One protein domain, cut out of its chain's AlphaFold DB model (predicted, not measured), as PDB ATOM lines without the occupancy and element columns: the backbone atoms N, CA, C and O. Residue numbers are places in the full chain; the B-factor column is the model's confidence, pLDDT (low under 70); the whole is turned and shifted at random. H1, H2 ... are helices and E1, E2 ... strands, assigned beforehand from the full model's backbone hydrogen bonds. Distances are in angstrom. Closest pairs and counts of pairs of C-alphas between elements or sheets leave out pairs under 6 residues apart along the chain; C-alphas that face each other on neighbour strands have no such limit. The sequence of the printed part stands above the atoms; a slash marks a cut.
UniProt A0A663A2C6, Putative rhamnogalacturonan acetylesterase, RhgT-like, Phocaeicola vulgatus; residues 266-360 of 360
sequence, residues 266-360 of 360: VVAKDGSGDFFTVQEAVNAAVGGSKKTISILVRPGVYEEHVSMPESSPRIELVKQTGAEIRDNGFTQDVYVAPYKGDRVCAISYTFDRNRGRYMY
ATOM      1  N   VAL A 266     206.923 214.379 195.992       98.00
ATOM      2  CA  VAL A 266     205.579 214.804 195.605       98.00
ATOM      3  C   VAL A 266     205.126 215.930 196.527       98.00
ATOM      4  O   VAL A 266     205.161 215.805 197.747       98.00
ATOM      5  N   VAL A 267     204.655 217.022 195.943       97.88
ATOM      6  CA  VAL A 267     204.090 218.175 196.641       97.88
ATOM      7  C   VAL A 267     202.582 218.168 196.439       97.88
ATOM      8  O   VAL A 267     202.110 218.194 195.300       97.88
ATOM      9  N   ALA A 268     201.806 218.142 197.525       97.62
ATOM     10  CA  ALA A 268     200.350 218.044 197.452       97.62
ATOM     11  C   ALA A 268     199.648 218.700 198.648       97.62
ATOM     12  O   ALA A 268     199.857 218.317 199.798       97.62
ATOM     13  N   LYS A 269     198.746 219.652 198.379       95.44
ATOM     14  CA  LYS A 269     197.975 220.335 199.433       95.44
ATOM     15  C   LYS A 269     196.903 219.463 200.087       95.44
ATOM     16  O   LYS A 269     196.517 219.725 201.220       95.44
ATOM     17  N   ASP A 270     196.440 218.428 199.395       95.94
ATOM     18  CA  ASP A 270     195.465 217.449 199.896       95.94
ATOM     19  C   ASP A 270     196.103 216.358 200.788       95.94
ATOM     20  O   ASP A 270     195.415 215.463 201.288       95.94
ATOM     21  N   GLY A 271     197.418 216.443 201.018       96.75
ATOM     22  CA  GLY A 271     198.181 215.506 201.836       96.75
ATOM     23  C   GLY A 271     198.534 214.191 201.148       96.75
ATOM     24  O   GLY A 271     199.028 213.301 201.833       96.75
ATOM     25  N   SER A 272     198.313 214.064 199.835       97.75
ATOM     26  CA  SER A 272     198.734 212.908 199.020       97.75
ATOM     27  C   SER A 272     200.207 212.947 198.573       97.75
ATOM     28  O   SER A 272     200.623 212.170 197.711       97.75
ATOM     29  N   GLY A 273     201.000 213.864 199.134       97.50
ATOM     30  CA  GLY A 273     202.404 214.090 198.803       97.50
ATOM     31  C   GLY A 273     203.300 214.097 200.038       97.50
ATOM     32  O   GLY A 273     202.823 214.157 201.170       97.50
ATOM     33  N   ASP A 274     204.604 214.036 199.792       97.81
ATOM     34  CA  ASP A 274     205.662 214.101 200.802       97.81
ATOM     35  C   ASP A 274     205.695 215.462 201.511       97.81
ATOM     36  O   ASP A 274     205.987 215.537 202.704       97.81
ATOM     37  N   PHE A 275     205.364 216.530 200.778       97.19
ATOM     38  CA  PHE A 275     205.408 217.912 201.257       97.19
ATOM     39  C   PHE A 275     204.147 218.693 200.886       97.19
ATOM     40  O   PHE A 275     203.451 218.371 199.917       97.19
ATOM     41  N   PHE A 276     203.870 219.760 201.638       95.62
ATOM     42  CA  PHE A 276     202.755 220.665 201.350       95.62
ATOM     43  C   PHE A 276     203.167 221.841 200.464       95.62
ATOM     44  O   PHE A 276     202.310 222.421 199.793       95.62
ATOM     45  N   THR A 277     204.457 222.177 200.449       94.31
ATOM     46  CA  THR A 277     205.016 223.298 199.688       94.31
ATOM     47  C   THR A 277     206.149 222.852 198.769       94.31
ATOM     48  O   THR A 277     206.810 221.834 198.999       94.31
ATOM     49  N   VAL A 278     206.379 223.619 197.707       91.50
ATOM     50  CA  VAL A 278     207.488 223.399 196.776       91.50
ATOM     51  C   VAL A 278     208.819 223.699 197.463       91.50
ATOM     52  O   VAL A 278     209.776 222.948 197.278       91.50
ATOM     53  N   GLN A 279     208.880 224.730 198.308       90.00
ATOM     54  CA  GLN A 279     210.083 225.082 199.055       90.00
ATOM     55  C   GLN A 279     210.542 223.956 199.991       90.00
ATOM     56  O   GLN A 279     211.739 223.683 200.063       90.00
ATOM     57  N   GLU A 280     209.628 223.274 200.688       93.50
ATOM     58  CA  GLU A 280     209.977 222.115 201.524       93.50
ATOM     59  C   GLU A 280     210.603 220.986 200.696       93.50
ATOM     60  O   GLU A 280     211.631 220.433 201.091       93.50
ATOM     61  N   ALA A 281     210.038 220.687 199.523       93.06
ATOM     62  CA  ALA A 281     210.575 219.661 198.633       93.06
ATOM     63  C   ALA A 281     211.953 220.041 198.067       93.06
ATOM     64  O   ALA A 281     212.846 219.196 197.990       93.06
ATOM     65  N   VAL A 282     212.159 221.316 197.722       87.69
ATOM     66  CA  VAL A 282     213.470 221.845 197.312       87.69
ATOM     67  C   VAL A 282     214.483 221.735 198.451       87.69
ATOM     68  O   VAL A 282     215.595 221.260 198.237       87.69
ATOM     69  N   ASN A 283     214.101 222.097 199.677       89.12
ATOM     70  CA  ASN A 283     214.978 221.986 200.843       89.12
ATOM     71  C   ASN A 283     215.371 220.531 201.119       89.12
ATOM     72  O   ASN A 283     216.527 220.259 201.430       89.12
ATOM     73  N   ALA A 284     214.435 219.591 200.966       90.62
ATOM     74  CA  ALA A 284     214.702 218.166 201.132       90.62
ATOM     75  C   ALA A 284     215.628 217.594 200.046       90.62
ATOM     76  O   ALA A 284     216.373 216.651 200.308       90.62
ATOM     77  N   ALA A 285     215.611 218.171 198.841       85.56
ATOM     78  CA  ALA A 285     216.504 217.788 197.752       85.56
ATOM     79  C   ALA A 285     217.971 218.168 198.016       85.56
ATOM     80  O   ALA A 285     218.890 217.535 197.485       85.56
ATOM     81  N   VAL A 286     218.206 219.197 198.830       81.69
ATOM     82  CA  VAL A 286     219.542 219.706 199.153       81.69
ATOM     83  C   VAL A 286     220.255 218.749 200.110       81.69
ATOM     84  O   VAL A 286     219.695 218.281 201.095       81.69
ATOM     85  N   GLY A 287     221.528 218.458 199.831       71.25
ATOM     86  CA  GLY A 287     222.339 217.545 200.649       71.25
ATOM     87  C   GLY A 287     222.174 216.059 200.307       71.25
ATOM     88  O   GLY A 287     222.868 215.223 200.883       71.25
ATOM     89  N   GLY A 288     221.314 215.722 199.340       74.38
ATOM     90  CA  GLY A 288     221.259 214.389 198.745       74.38
ATOM     91  C   GLY A 288     222.469 214.079 197.851       74.38
ATOM     92  O   GLY A 288     223.183 214.968 197.393       74.38
ATOM     93  N   SER A 289     222.696 212.795 197.561       78.25
ATOM     94  CA  SER A 289     223.774 212.346 196.660       78.25
ATOM     95  C   SER A 289     223.405 212.407 195.172       78.25
ATOM     96  O   SER A 289     224.276 212.291 194.305       78.25
ATOM     97  N   LYS A 290     222.114 212.558 194.853       81.44
ATOM     98  CA  LYS A 290     221.620 212.579 193.474       81.44
ATOM     99  C   LYS A 290     221.922 213.917 192.807       81.44
ATOM    100  O   LYS A 290     221.678 214.975 193.370       81.44
ATOM    101  N   LYS A 291     222.388 213.857 191.557       80.62
ATOM    102  CA  LYS A 291     222.649 215.046 190.726       80.62
ATOM    103  C   LYS A 291     221.378 215.679 190.166       80.62
ATOM    104  O   LYS A 291     221.403 216.857 189.821       80.62
ATOM    105  N   THR A 292     220.306 214.901 190.038       84.81
ATOM    106  CA  THR A 292     219.013 215.346 189.513       84.81
ATOM    107  C   THR A 292     217.901 214.795 190.392       84.81
ATOM    108  O   THR A 292     217.950 213.621 190.759       84.81
ATOM    109  N   ILE A 293     216.953 215.657 190.747       88.06
ATOM    110  CA  ILE A 293     215.819 215.376 191.622       88.06
ATOM    111  C   ILE A 293     214.545 215.812 190.908       88.06
ATOM    112  O   ILE A 293     214.403 216.967 190.520       88.06
ATOM    113  N   SER A 294     213.613 214.883 190.769       91.25
ATOM    114  CA  SER A 294     212.304 215.089 190.160       91.25
ATOM    115  C   SER A 294     211.238 215.345 191.227       91.25
ATOM    116  O   SER A 294     211.087 214.570 192.173       91.25
ATOM    117  N   ILE A 295     210.485 216.434 191.082       92.94
ATOM    118  CA  ILE A 295     209.448 216.853 192.028       92.94
ATOM    119  C   ILE A 295     208.118 216.969 191.285       92.94
ATOM    120  O   ILE A 295     207.957 217.824 190.413       92.94
ATOM    121  N   LEU A 296     207.149 216.130 191.645       95.19
ATOM    122  CA  LEU A 296     205.771 216.247 191.173       95.19
ATOM    123  C   LEU A 296     205.026 217.293 191.996       95.19
ATOM    124  O   LEU A 296     205.002 217.203 193.218       95.19
ATOM    125  N   VAL A 297     204.341 218.223 191.344       94.69
ATOM    126  CA  VAL A 297     203.439 219.182 191.984       94.69
ATOM    127  C   VAL A 297     202.013 218.848 191.568       94.69
ATOM    128  O   VAL A 297     201.650 218.957 190.393       94.69
ATOM    129  N   ARG A 298     201.225 218.379 192.538       95.25
ATOM    130  CA  ARG A 298     199.828 217.968 192.358       95.25
ATOM    131  C   ARG A 298     198.897 219.189 192.250       95.25
ATOM    132  O   ARG A 298     199.333 220.306 192.525       95.25
ATOM    133  N   PRO A 299     197.637 219.019 191.811       93.69
ATOM    134  CA  PRO A 299     196.722 220.139 191.606       93.69
ATOM    135  C   PRO A 299     196.533 220.989 192.867       93.69
ATOM    136  O   PRO A 299     196.403 220.467 193.976       93.69
ATOM    137  N   GLY A 300     196.498 222.308 192.690       91.75
ATOM    138  CA  GLY A 300     196.437 223.278 193.779       91.75
ATOM    139  C   GLY A 300     197.139 224.587 193.427       91.75
ATOM    140  O   GLY A 300     197.974 224.638 192.527       91.75
ATOM    141  N   VAL A 301     196.803 225.652 194.153       90.56
ATOM    142  CA  VAL A 301     197.477 226.955 194.038       90.56
ATOM    143  C   VAL A 301     198.498 227.075 195.159       90.56
ATOM    144  O   VAL A 301     198.112 227.067 196.324       90.56
ATOM    145  N   TYR A 302     199.777 227.185 194.824       89.19
ATOM    146  CA  TYR A 302     200.920 227.288 195.727       89.19
ATOM    147  C   TYR A 302     201.433 228.727 195.711       89.19
ATOM    148  O   TYR A 302     202.101 229.140 194.767       89.19
ATOM    149  N   GLU A 303     201.049 229.502 196.726       88.81
ATOM    150  CA  GLU A 303     201.481 230.890 196.914       88.81
ATOM    151  C   GLU A 303     202.679 230.896 197.858       88.81
ATOM    152  O   GLU A 303     202.527 230.830 199.078       88.81
ATOM    153  N   GLU A 304     203.877 230.878 197.288       81.69
ATOM    154  CA  GLU A 304     205.122 230.747 198.040       81.69
ATOM    155  C   GLU A 304     206.289 231.370 197.279       81.69
ATOM    156  O   GLU A 304     206.267 231.458 196.052       81.69
ATOM    157  N   HIS A 305     207.311 231.791 198.022       80.75
ATOM    158  CA  HIS A 305     208.585 232.188 197.440       80.75
ATOM    159  C   HIS A 305     209.526 230.986 197.404       80.75
ATOM    160  O   HIS A 305     209.920 230.503 198.466       80.75
ATOM    161  N   VAL A 306     209.875 230.508 196.204       79.75
ATOM    162  CA  VAL A 306     210.743 229.335 196.048       79.75
ATOM    163  C   VAL A 306     212.179 229.786 195.810       79.75
ATOM    164  O   VAL A 306     212.595 230.131 194.705       79.75
ATOM    165  N   SER A 307     212.965 229.736 196.873       77.75
ATOM    166  CA  SER A 307     214.408 229.913 196.848       77.75
ATOM    167  C   SER A 307     215.118 228.576 196.621       77.75
ATOM    168  O   SER A 307     214.799 227.554 197.231       77.75
ATOM    169  N   MET A 308     216.116 228.594 195.743       74.31
ATOM    170  CA  MET A 308     216.994 227.456 195.496       74.31
ATOM    171  C   MET A 308     218.324 227.709 196.228       74.31
ATOM    172  O   MET A 308     218.947 228.749 196.006       74.31
ATOM    173  N   PRO A 309     218.767 226.827 197.139       72.69
ATOM    174  CA  PRO A 309     220.104 226.931 197.730       72.69
ATOM    175  C   PRO A 309     221.218 226.719 196.691       72.69
ATOM    176  O   PRO A 309     221.054 225.913 195.776       72.69
ATOM    177  N   GLU A 310     222.384 227.359 196.842       69.94
ATOM    178  CA  GLU A 310     223.511 227.229 195.886       69.94
ATOM    179  C   GLU A 310     224.022 225.784 195.723       69.94
ATOM    180  O   GLU A 310     224.583 225.411 194.692       69.94
ATOM    181  N   SER A 311     223.834 224.958 196.752       73.94
ATOM    182  CA  SER A 311     224.203 223.541 196.783       73.94
ATOM    183  C   SER A 311     223.129 222.611 196.210       73.94
ATOM    184  O   SER A 311     223.283 221.390 196.295       73.94
ATOM    185  N   SER A 312     222.047 223.152 195.648       70.19
ATOM    186  CA  SER A 312     220.939 222.339 195.152       70.19
ATOM    187  C   SER A 312     221.361 221.472 193.966       70.19
ATOM    188  O   SER A 312     222.076 221.944 193.072       70.19
ATOM    189  N   PRO A 313     220.904 220.209 193.912       79.56
ATOM    190  CA  PRO A 313     221.022 219.413 192.701       79.56
ATOM    191  C   PRO A 313     220.144 220.001 191.590       79.56
ATOM    192  O   PRO A 313     219.350 220.917 191.808       79.56
ATOM    193  N   ARG A 314     220.251 219.445 190.380       82.00
ATOM    194  CA  ARG A 314     219.339 219.797 189.291       82.00
ATOM    195  C   ARG A 314     217.915 219.413 189.681       82.00
ATOM    196  O   ARG A 314     217.637 218.226 189.819       82.00
ATOM    197  N   ILE A 315     217.026 220.386 189.847       82.50
ATOM    198  CA  ILE A 315     215.616 220.121 190.151       82.50
ATOM    199  C   ILE A 315     214.818 220.056 188.850       82.50
ATOM    200  O   ILE A 315     214.996 220.897 187.970       82.50
ATOM    201  N   GLU A 316     213.947 219.060 188.738       85.06
ATOM    202  CA  GLU A 316     212.977 218.888 187.663       85.06
ATOM    203  C   GLU A 316     211.566 218.973 188.242       85.06
ATOM    204  O   GLU A 316     211.065 218.016 188.834       85.06
ATOM    205  N   LEU A 317     210.923 220.133 188.095       85.31
ATOM    206  CA  LEU A 317     209.550 220.345 188.555       85.31
ATOM    207  C   LEU A 317     208.558 219.889 187.482       85.31
ATOM    208  O   LEU A 317     208.560 220.393 186.359       85.31
ATOM    209  N   VAL A 318     207.676 218.962 187.847       86.81
ATOM    210  CA  VAL A 318     206.634 218.414 186.975       86.81
ATOM    211  C   VAL A 318     205.276 218.764 187.557       86.81
ATOM    212  O   VAL A 318     204.910 218.284 188.623       86.81
ATOM    213  N   LYS A 319     204.510 219.604 186.862       87.56
ATOM    214  CA  LYS A 319     203.186 220.042 187.319       87.56
ATOM    215  C   LYS A 319     202.077 219.205 186.695       87.56
ATOM    216  O   LYS A 319     202.047 219.051 185.475       87.56
ATOM    217  N   GLN A 320     201.153 218.725 187.521       86.75
ATOM    218  CA  GLN A 320     199.887 218.162 187.047       86.75
ATOM    219  C   GLN A 320     198.931 219.273 186.599       86.75
ATOM    220  O   GLN A 320     199.071 220.445 186.970       86.75
ATOM    221  N   THR A 321     197.938 218.908 185.798       86.19
ATOM    222  CA  THR A 321     196.857 219.792 185.373       86.19
ATOM    223  C   THR A 321     196.153 220.378 186.599       86.19
ATOM    224  O   THR A 321     195.716 219.657 187.489       86.19
ATOM    225  N   GLY A 322     196.046 221.708 186.661       85.62
ATOM    226  CA  GLY A 322     195.477 222.423 187.813       85.62
ATOM    227  C   GLY A 322     196.481 222.777 188.917       85.62
ATOM    228  O   GLY A 322     196.084 223.356 189.926       85.62
ATOM    229  N   ALA A 323     197.771 222.464 188.752       88.25
ATOM    230  CA  ALA A 323     198.828 222.959 189.630       88.25
ATOM    231  C   ALA A 323     199.328 224.345 189.176       88.25
ATOM    232  O   ALA A 323     199.889 224.523 188.083       88.25
ATOM    233  N   GLU A 324     199.186 225.333 190.051       86.06
ATOM    234  CA  GLU A 324     199.653 226.705 189.865       86.06
ATOM    235  C   GLU A 324     200.662 227.052 190.952       86.06
ATOM    236  O   GLU A 324     200.328 227.021 192.129       86.06
ATOM    237  N   ILE A 325     201.886 227.414 190.568       83.00
ATOM    238  CA  ILE A 325     202.877 227.969 191.494       83.00
ATOM    239  C   ILE A 325     202.901 229.466 191.216       83.00
ATOM    240  O   ILE A 325     203.234 229.876 190.103       83.00
ATOM    241  N   ARG A 326     202.468 230.260 192.191       79.88
ATOM    242  CA  ARG A 326     202.418 231.719 192.126       79.88
ATOM    243  C   ARG A 326     203.525 232.239 193.031       79.88
ATOM    244  O   ARG A 326     203.356 232.309 194.244       79.88
ATOM    245  N   ASP A 327     204.663 232.532 192.421       63.84
ATOM    246  CA  ASP A 327     205.847 233.035 193.114       63.84
ATOM    247  C   ASP A 327     206.008 234.539 192.873       63.84
ATOM    248  O   ASP A 327     205.803 235.027 191.761       63.84
ATOM    249  N   ASN A 328     206.431 235.255 193.913       52.62
ATOM    250  CA  ASN A 328     206.814 236.665 193.857       52.62
ATOM    251  C   ASN A 328     208.340 236.882 193.737       52.62
ATOM    252  O   ASN A 328     208.799 238.019 193.827       52.62
ATOM    253  N   GLY A 329     209.144 235.834 193.546       47.12
ATOM    254  CA  GLY A 329     210.602 235.926 193.497       47.12
ATOM    255  C   GLY A 329     211.334 234.850 192.689       47.12
ATOM    256  O   GLY A 329     212.557 234.757 192.809       47.12
ATOM    257  N   PHE A 330     210.662 234.128 191.787       49.78
ATOM    258  CA  PHE A 330     211.362 233.565 190.633       49.78
ATOM    259  C   PHE A 330     211.938 234.741 189.839       49.78
ATOM    260  O   PHE A 330     211.208 235.499 189.195       49.78
ATOM    261  N   THR A 331     213.252 234.934 189.899       38.12
ATOM    262  CA  THR A 331     213.945 235.906 189.057       38.12
ATOM    263  C   THR A 331     213.917 235.415 187.610       38.12
ATOM    264  O   THR A 331     214.788 234.680 187.179       38.12
ATOM    265  N   GLN A 332     212.862 235.830 186.905       36.66
ATOM    266  CA  GLN A 332     212.677 235.893 185.451       36.66
ATOM    267  C   GLN A 332     213.080 234.646 184.633       36.66
ATOM    268  O   GLN A 332     214.250 234.356 184.406       36.66
ATOM    269  N   ASP A 333     212.033 234.006 184.101       35.81
ATOM    270  CA  ASP A 333     211.994 232.945 183.080       35.81
ATOM    271  C   ASP A 333     211.801 231.496 183.565       35.81
ATOM    272  O   ASP A 333     212.283 230.556 182.948       35.81
ATOM    273  N   VAL A 334     210.968 231.249 184.582       41.94
ATOM    274  CA  VAL A 334     210.418 229.894 184.794       41.94
ATOM    275  C   VAL A 334     209.520 229.510 183.614       41.94
ATOM    276  O   VAL A 334     208.312 229.744 183.611       41.94
ATOM    277  N   TYR A 335     210.109 228.888 182.597       39.09
ATOM    278  CA  TYR A 335     209.349 228.089 181.657       39.09
ATOM    279  C   TYR A 335     208.887 226.838 182.398       39.09
ATOM    280  O   TYR A 335     209.647 226.182 183.108       39.09
ATOM    281  N   VAL A 336     207.596 226.557 182.267       44.41
ATOM    282  CA  VAL A 336     206.898 225.406 182.827       44.41
ATOM    283  C   VAL A 336     206.461 224.583 181.640       44.41
ATOM    284  O   VAL A 336     205.684 225.073 180.818       44.41
ATOM    285  N   ALA A 337     206.911 223.342 181.541       39.44
ATOM    286  CA  ALA A 337     206.439 222.513 180.458       39.44
ATOM    287  C   ALA A 337     205.195 221.708 180.892       39.44
ATOM    288  O   ALA A 337     205.128 221.215 182.022       39.44
ATOM    289  N   PRO A 338     204.154 221.645 180.042       40.75
ATOM    290  CA  PRO A 338     202.902 220.986 180.381       40.75
ATOM    291  C   PRO A 338     203.072 219.466 180.398       40.75
ATOM    292  O   PRO A 338     203.837 218.902 179.612       40.75
ATOM    293  N   TYR A 339     202.286 218.801 181.243       39.19
ATOM    294  CA  TYR A 339     202.081 217.364 181.160       39.19
ATOM    295  C   TYR A 339     201.445 217.029 179.801       39.19
ATOM    296  O   TYR A 339     200.298 217.381 179.524       39.19
ATOM    297  N   LYS A 340     202.202 216.394 178.904       39.56
ATOM    298  CA  LYS A 340     201.673 215.770 177.688       39.56
ATOM    299  C   LYS A 340     202.023 214.290 177.744       39.56
ATOM    300  O   LYS A 340     203.147 213.940 178.094       39.56
ATOM    301  N   GLY A 341     201.057 213.434 177.411       43.56
ATOM    302  CA  GLY A 341     201.269 211.992 177.287       43.56
ATOM    303  C   GLY A 341     202.552 211.641 176.519       43.56
ATOM    304  O   GLY A 341     203.041 212.412 175.691       43.56
ATOM    305  N   ASP A 342     203.115 210.486 176.875       35.28
ATOM    306  CA  ASP A 342     204.377 209.872 176.429       35.28
ATOM    307  C   ASP A 342     205.676 210.689 176.531       35.28
ATOM    308  O   ASP A 342     206.755 210.119 176.367       35.28
ATOM    309  N   ARG A 343     205.642 211.983 176.875       35.03
ATOM    310  CA  ARG A 343     206.849 212.772 177.171       35.03
ATOM    311  C   ARG A 343     206.594 213.748 178.311       35.03
ATOM    312  O   ARG A 343     205.990 214.800 178.123       35.03
ATOM    313  N   VAL A 344     207.129 213.421 179.490       39.22
ATOM    314  CA  VAL A 344     207.278 214.401 180.568       39.22
ATOM    315  C   VAL A 344     208.248 215.456 180.064       39.22
ATOM    316  O   VAL A 344     209.426 215.191 179.833       39.22
ATOM    317  N   CYS A 345     207.731 216.650 179.846       38.38
ATOM    318  CA  CYS A 345     208.545 217.797 179.536       38.38
ATOM    319  C   CYS A 345     209.041 218.299 180.905       38.38
ATOM    320  O   CYS A 345     208.356 219.038 181.602       38.38
ATOM    321  N   ALA A 346     210.155 217.744 181.378       41.12
ATOM    322  CA  ALA A 346     210.818 218.192 182.595       41.12
ATOM    323  C   ALA A 346     211.720 219.374 182.227       41.12
ATOM    324  O   ALA A 346     212.495 219.281 181.274       41.12
ATOM    325  N   ILE A 347     211.601 220.489 182.946       45.72
ATOM    326  CA  ILE A 347     212.557 221.595 182.836       45.72
ATOM    327  C   ILE A 347     213.529 221.477 183.989       45.72
ATOM    328  O   ILE A 347     213.148 221.188 185.121       45.72
ATOM    329  N   SER A 348     214.794 221.660 183.656       43.34
ATOM    330  CA  SER A 348     215.911 221.472 184.546       43.34
ATOM    331  C   SER A 348     216.527 222.773 184.979       43.34
ATOM    332  O   SER A 348     216.834 223.604 184.140       43.34
ATOM    333  N   TYR A 349     216.821 222.890 186.264       49.28
ATOM    334  CA  TYR A 349     217.529 224.053 186.786       49.28
ATOM    335  C   TYR A 349     218.944 223.658 187.196       49.28
ATOM    336  O   TYR A 349     219.121 222.670 187.902       49.28
ATOM    337  N   THR A 350     219.964 224.412 186.781       45.03
ATOM    338  CA  THR A 350     221.330 224.275 187.322       45.03
ATOM    339  C   THR A 350     221.871 225.634 187.762       45.03
ATOM    340  O   THR A 350     221.649 226.644 187.095       45.03
ATOM    341  N   PHE A 351     222.558 225.676 188.907       42.81
ATOM    342  CA  PHE A 351     223.226 226.886 189.389       42.81
ATOM    343  C   PHE A 351     224.581 227.047 188.686       42.81
ATOM    344  O   PHE A 351     225.466 226.199 188.839       42.81
ATOM    345  N   ASP A 352     224.756 228.124 187.914       44.69
ATOM    346  CA  ASP A 352     226.035 228.437 187.276       44.69
ATOM    347  C   ASP A 352     226.937 229.206 188.253       44.69
ATOM    348  O   ASP A 352     226.785 230.412 188.483       44.69
ATOM    349  N   ARG A 353     227.930 228.492 188.796       42.88
ATOM    350  CA  ARG A 353     228.925 229.030 189.737       42.88
ATOM    351  C   ARG A 353     229.758 230.178 189.162       42.88
ATOM    352  O   ARG A 353     230.280 230.971 189.936       42.88
ATOM    353  N   ASN A 354     229.883 230.296 187.838       41.84
ATOM    354  CA  ASN A 354     230.686 231.348 187.207       41.84
ATOM    355  C   ASN A 354     229.918 232.661 187.015       41.84
ATOM    356  O   ASN A 354     230.533 233.690 186.736       41.84
ATOM    357  N   ARG A 355     228.585 232.642 187.133       42.72
ATOM    358  CA  ARG A 355     227.726 233.810 186.876       42.72
ATOM    359  C   ARG A 355     226.867 234.225 188.066       42.72
ATOM    360  O   ARG A 355     226.203 235.256 187.976       42.72
ATOM    361  N   GLY A 356     226.863 233.447 189.152       44.22
ATOM    362  CA  GLY A 356     226.026 233.704 190.329       44.22
ATOM    363  C   GLY A 356     224.529 233.734 189.998       44.22
ATOM    364  O   GLY A 356     223.782 234.500 190.602       44.22
ATOM    365  N   ARG A 357     224.102 232.983 188.972       44.19
ATOM    366  CA  ARG A 357     222.729 232.967 188.438       44.19
ATOM    367  C   ARG A 357     222.337 231.557 187.977       44.19
ATOM    368  O   ARG A 357     223.197 230.751 187.625       44.19
ATOM    369  N   TYR A 358     221.037 231.274 187.975       47.38
ATOM    370  CA  TYR A 358     220.460 230.018 187.484       47.38
ATOM    371  C   TYR A 358     220.366 230.015 185.949       47.38
ATOM    372  O   TYR A 358     220.083 231.052 185.354       47.38
ATOM    373  N   MET A 359     220.621 228.863 185.318       42.38
ATOM    374  CA  MET A 359     220.540 228.668 183.860       42.38
ATOM    375  C   MET A 359     219.575 227.516 183.510       42.38
ATOM    376  O   MET A 359     219.492 226.538 184.265       42.38
ATOM    377  N   TYR A 360     218.872 227.677 182.377       44.00
ATOM    378  CA  TYR A 360     217.823 226.802 181.817       44.00
ATOM    379  C   TYR A 360     218.329 225.510 181.174       44.00
ATOM    380  O   TYR A 360     219.402 225.562 180.528       44.00
TER     381      TYR A 360
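Overview. This is residues 266 to 360 of the 360 residues of the protein "Putative rhamnogalacturonan acetylesterase, RhgT-like" of Phocaeicola vulgatus (UniProt A0A663A2C6). With little regular structure, this is a strongly twisted sheet, E1 E3 E5 E6 in order, mixed, with one short helix, H1, over one face and a small parallel pair, E2 and E4, beyond one end. The 95 printed residues run H1 E1 E2 E3 E4 E5 E6; named elements hold only 37, class mixed. It is compact, radius of gyration of the C-alphas 12.9 A, spanning 38 by 28 by 25 A.

Arrangement. E1, residues 292 to 297, is parallel to E3, residues 314 to 319; N 293 and O 314 are 2.8 A apart. E5, residues 347 to 352, is antiparallel to E3, N 349 to O 315 3.2 A, and forms a hairpin with E6, residues 357 to 359, N 359 to O 350 3.0 A. H1, residues 278 to 285, is on the sheet at a height of 9.2 A; every O i to N i+4 pair is within hydrogen-bond range. E2, residues 300 to 303, is parallel to E4, residues 323 to 326, N 302 to O 324 2.8 A.

Along the chain. H1, 10.7 A long, begins at C-alpha 278 (207.488, 223.399, 196.776); E6 ends at C-alpha 359 (220.540, 228.668, 183.860).

Size, cuts and confidence. No cut; link E4 to E5 is long; residues 310 and 327 to 360 are under pLDDT 70.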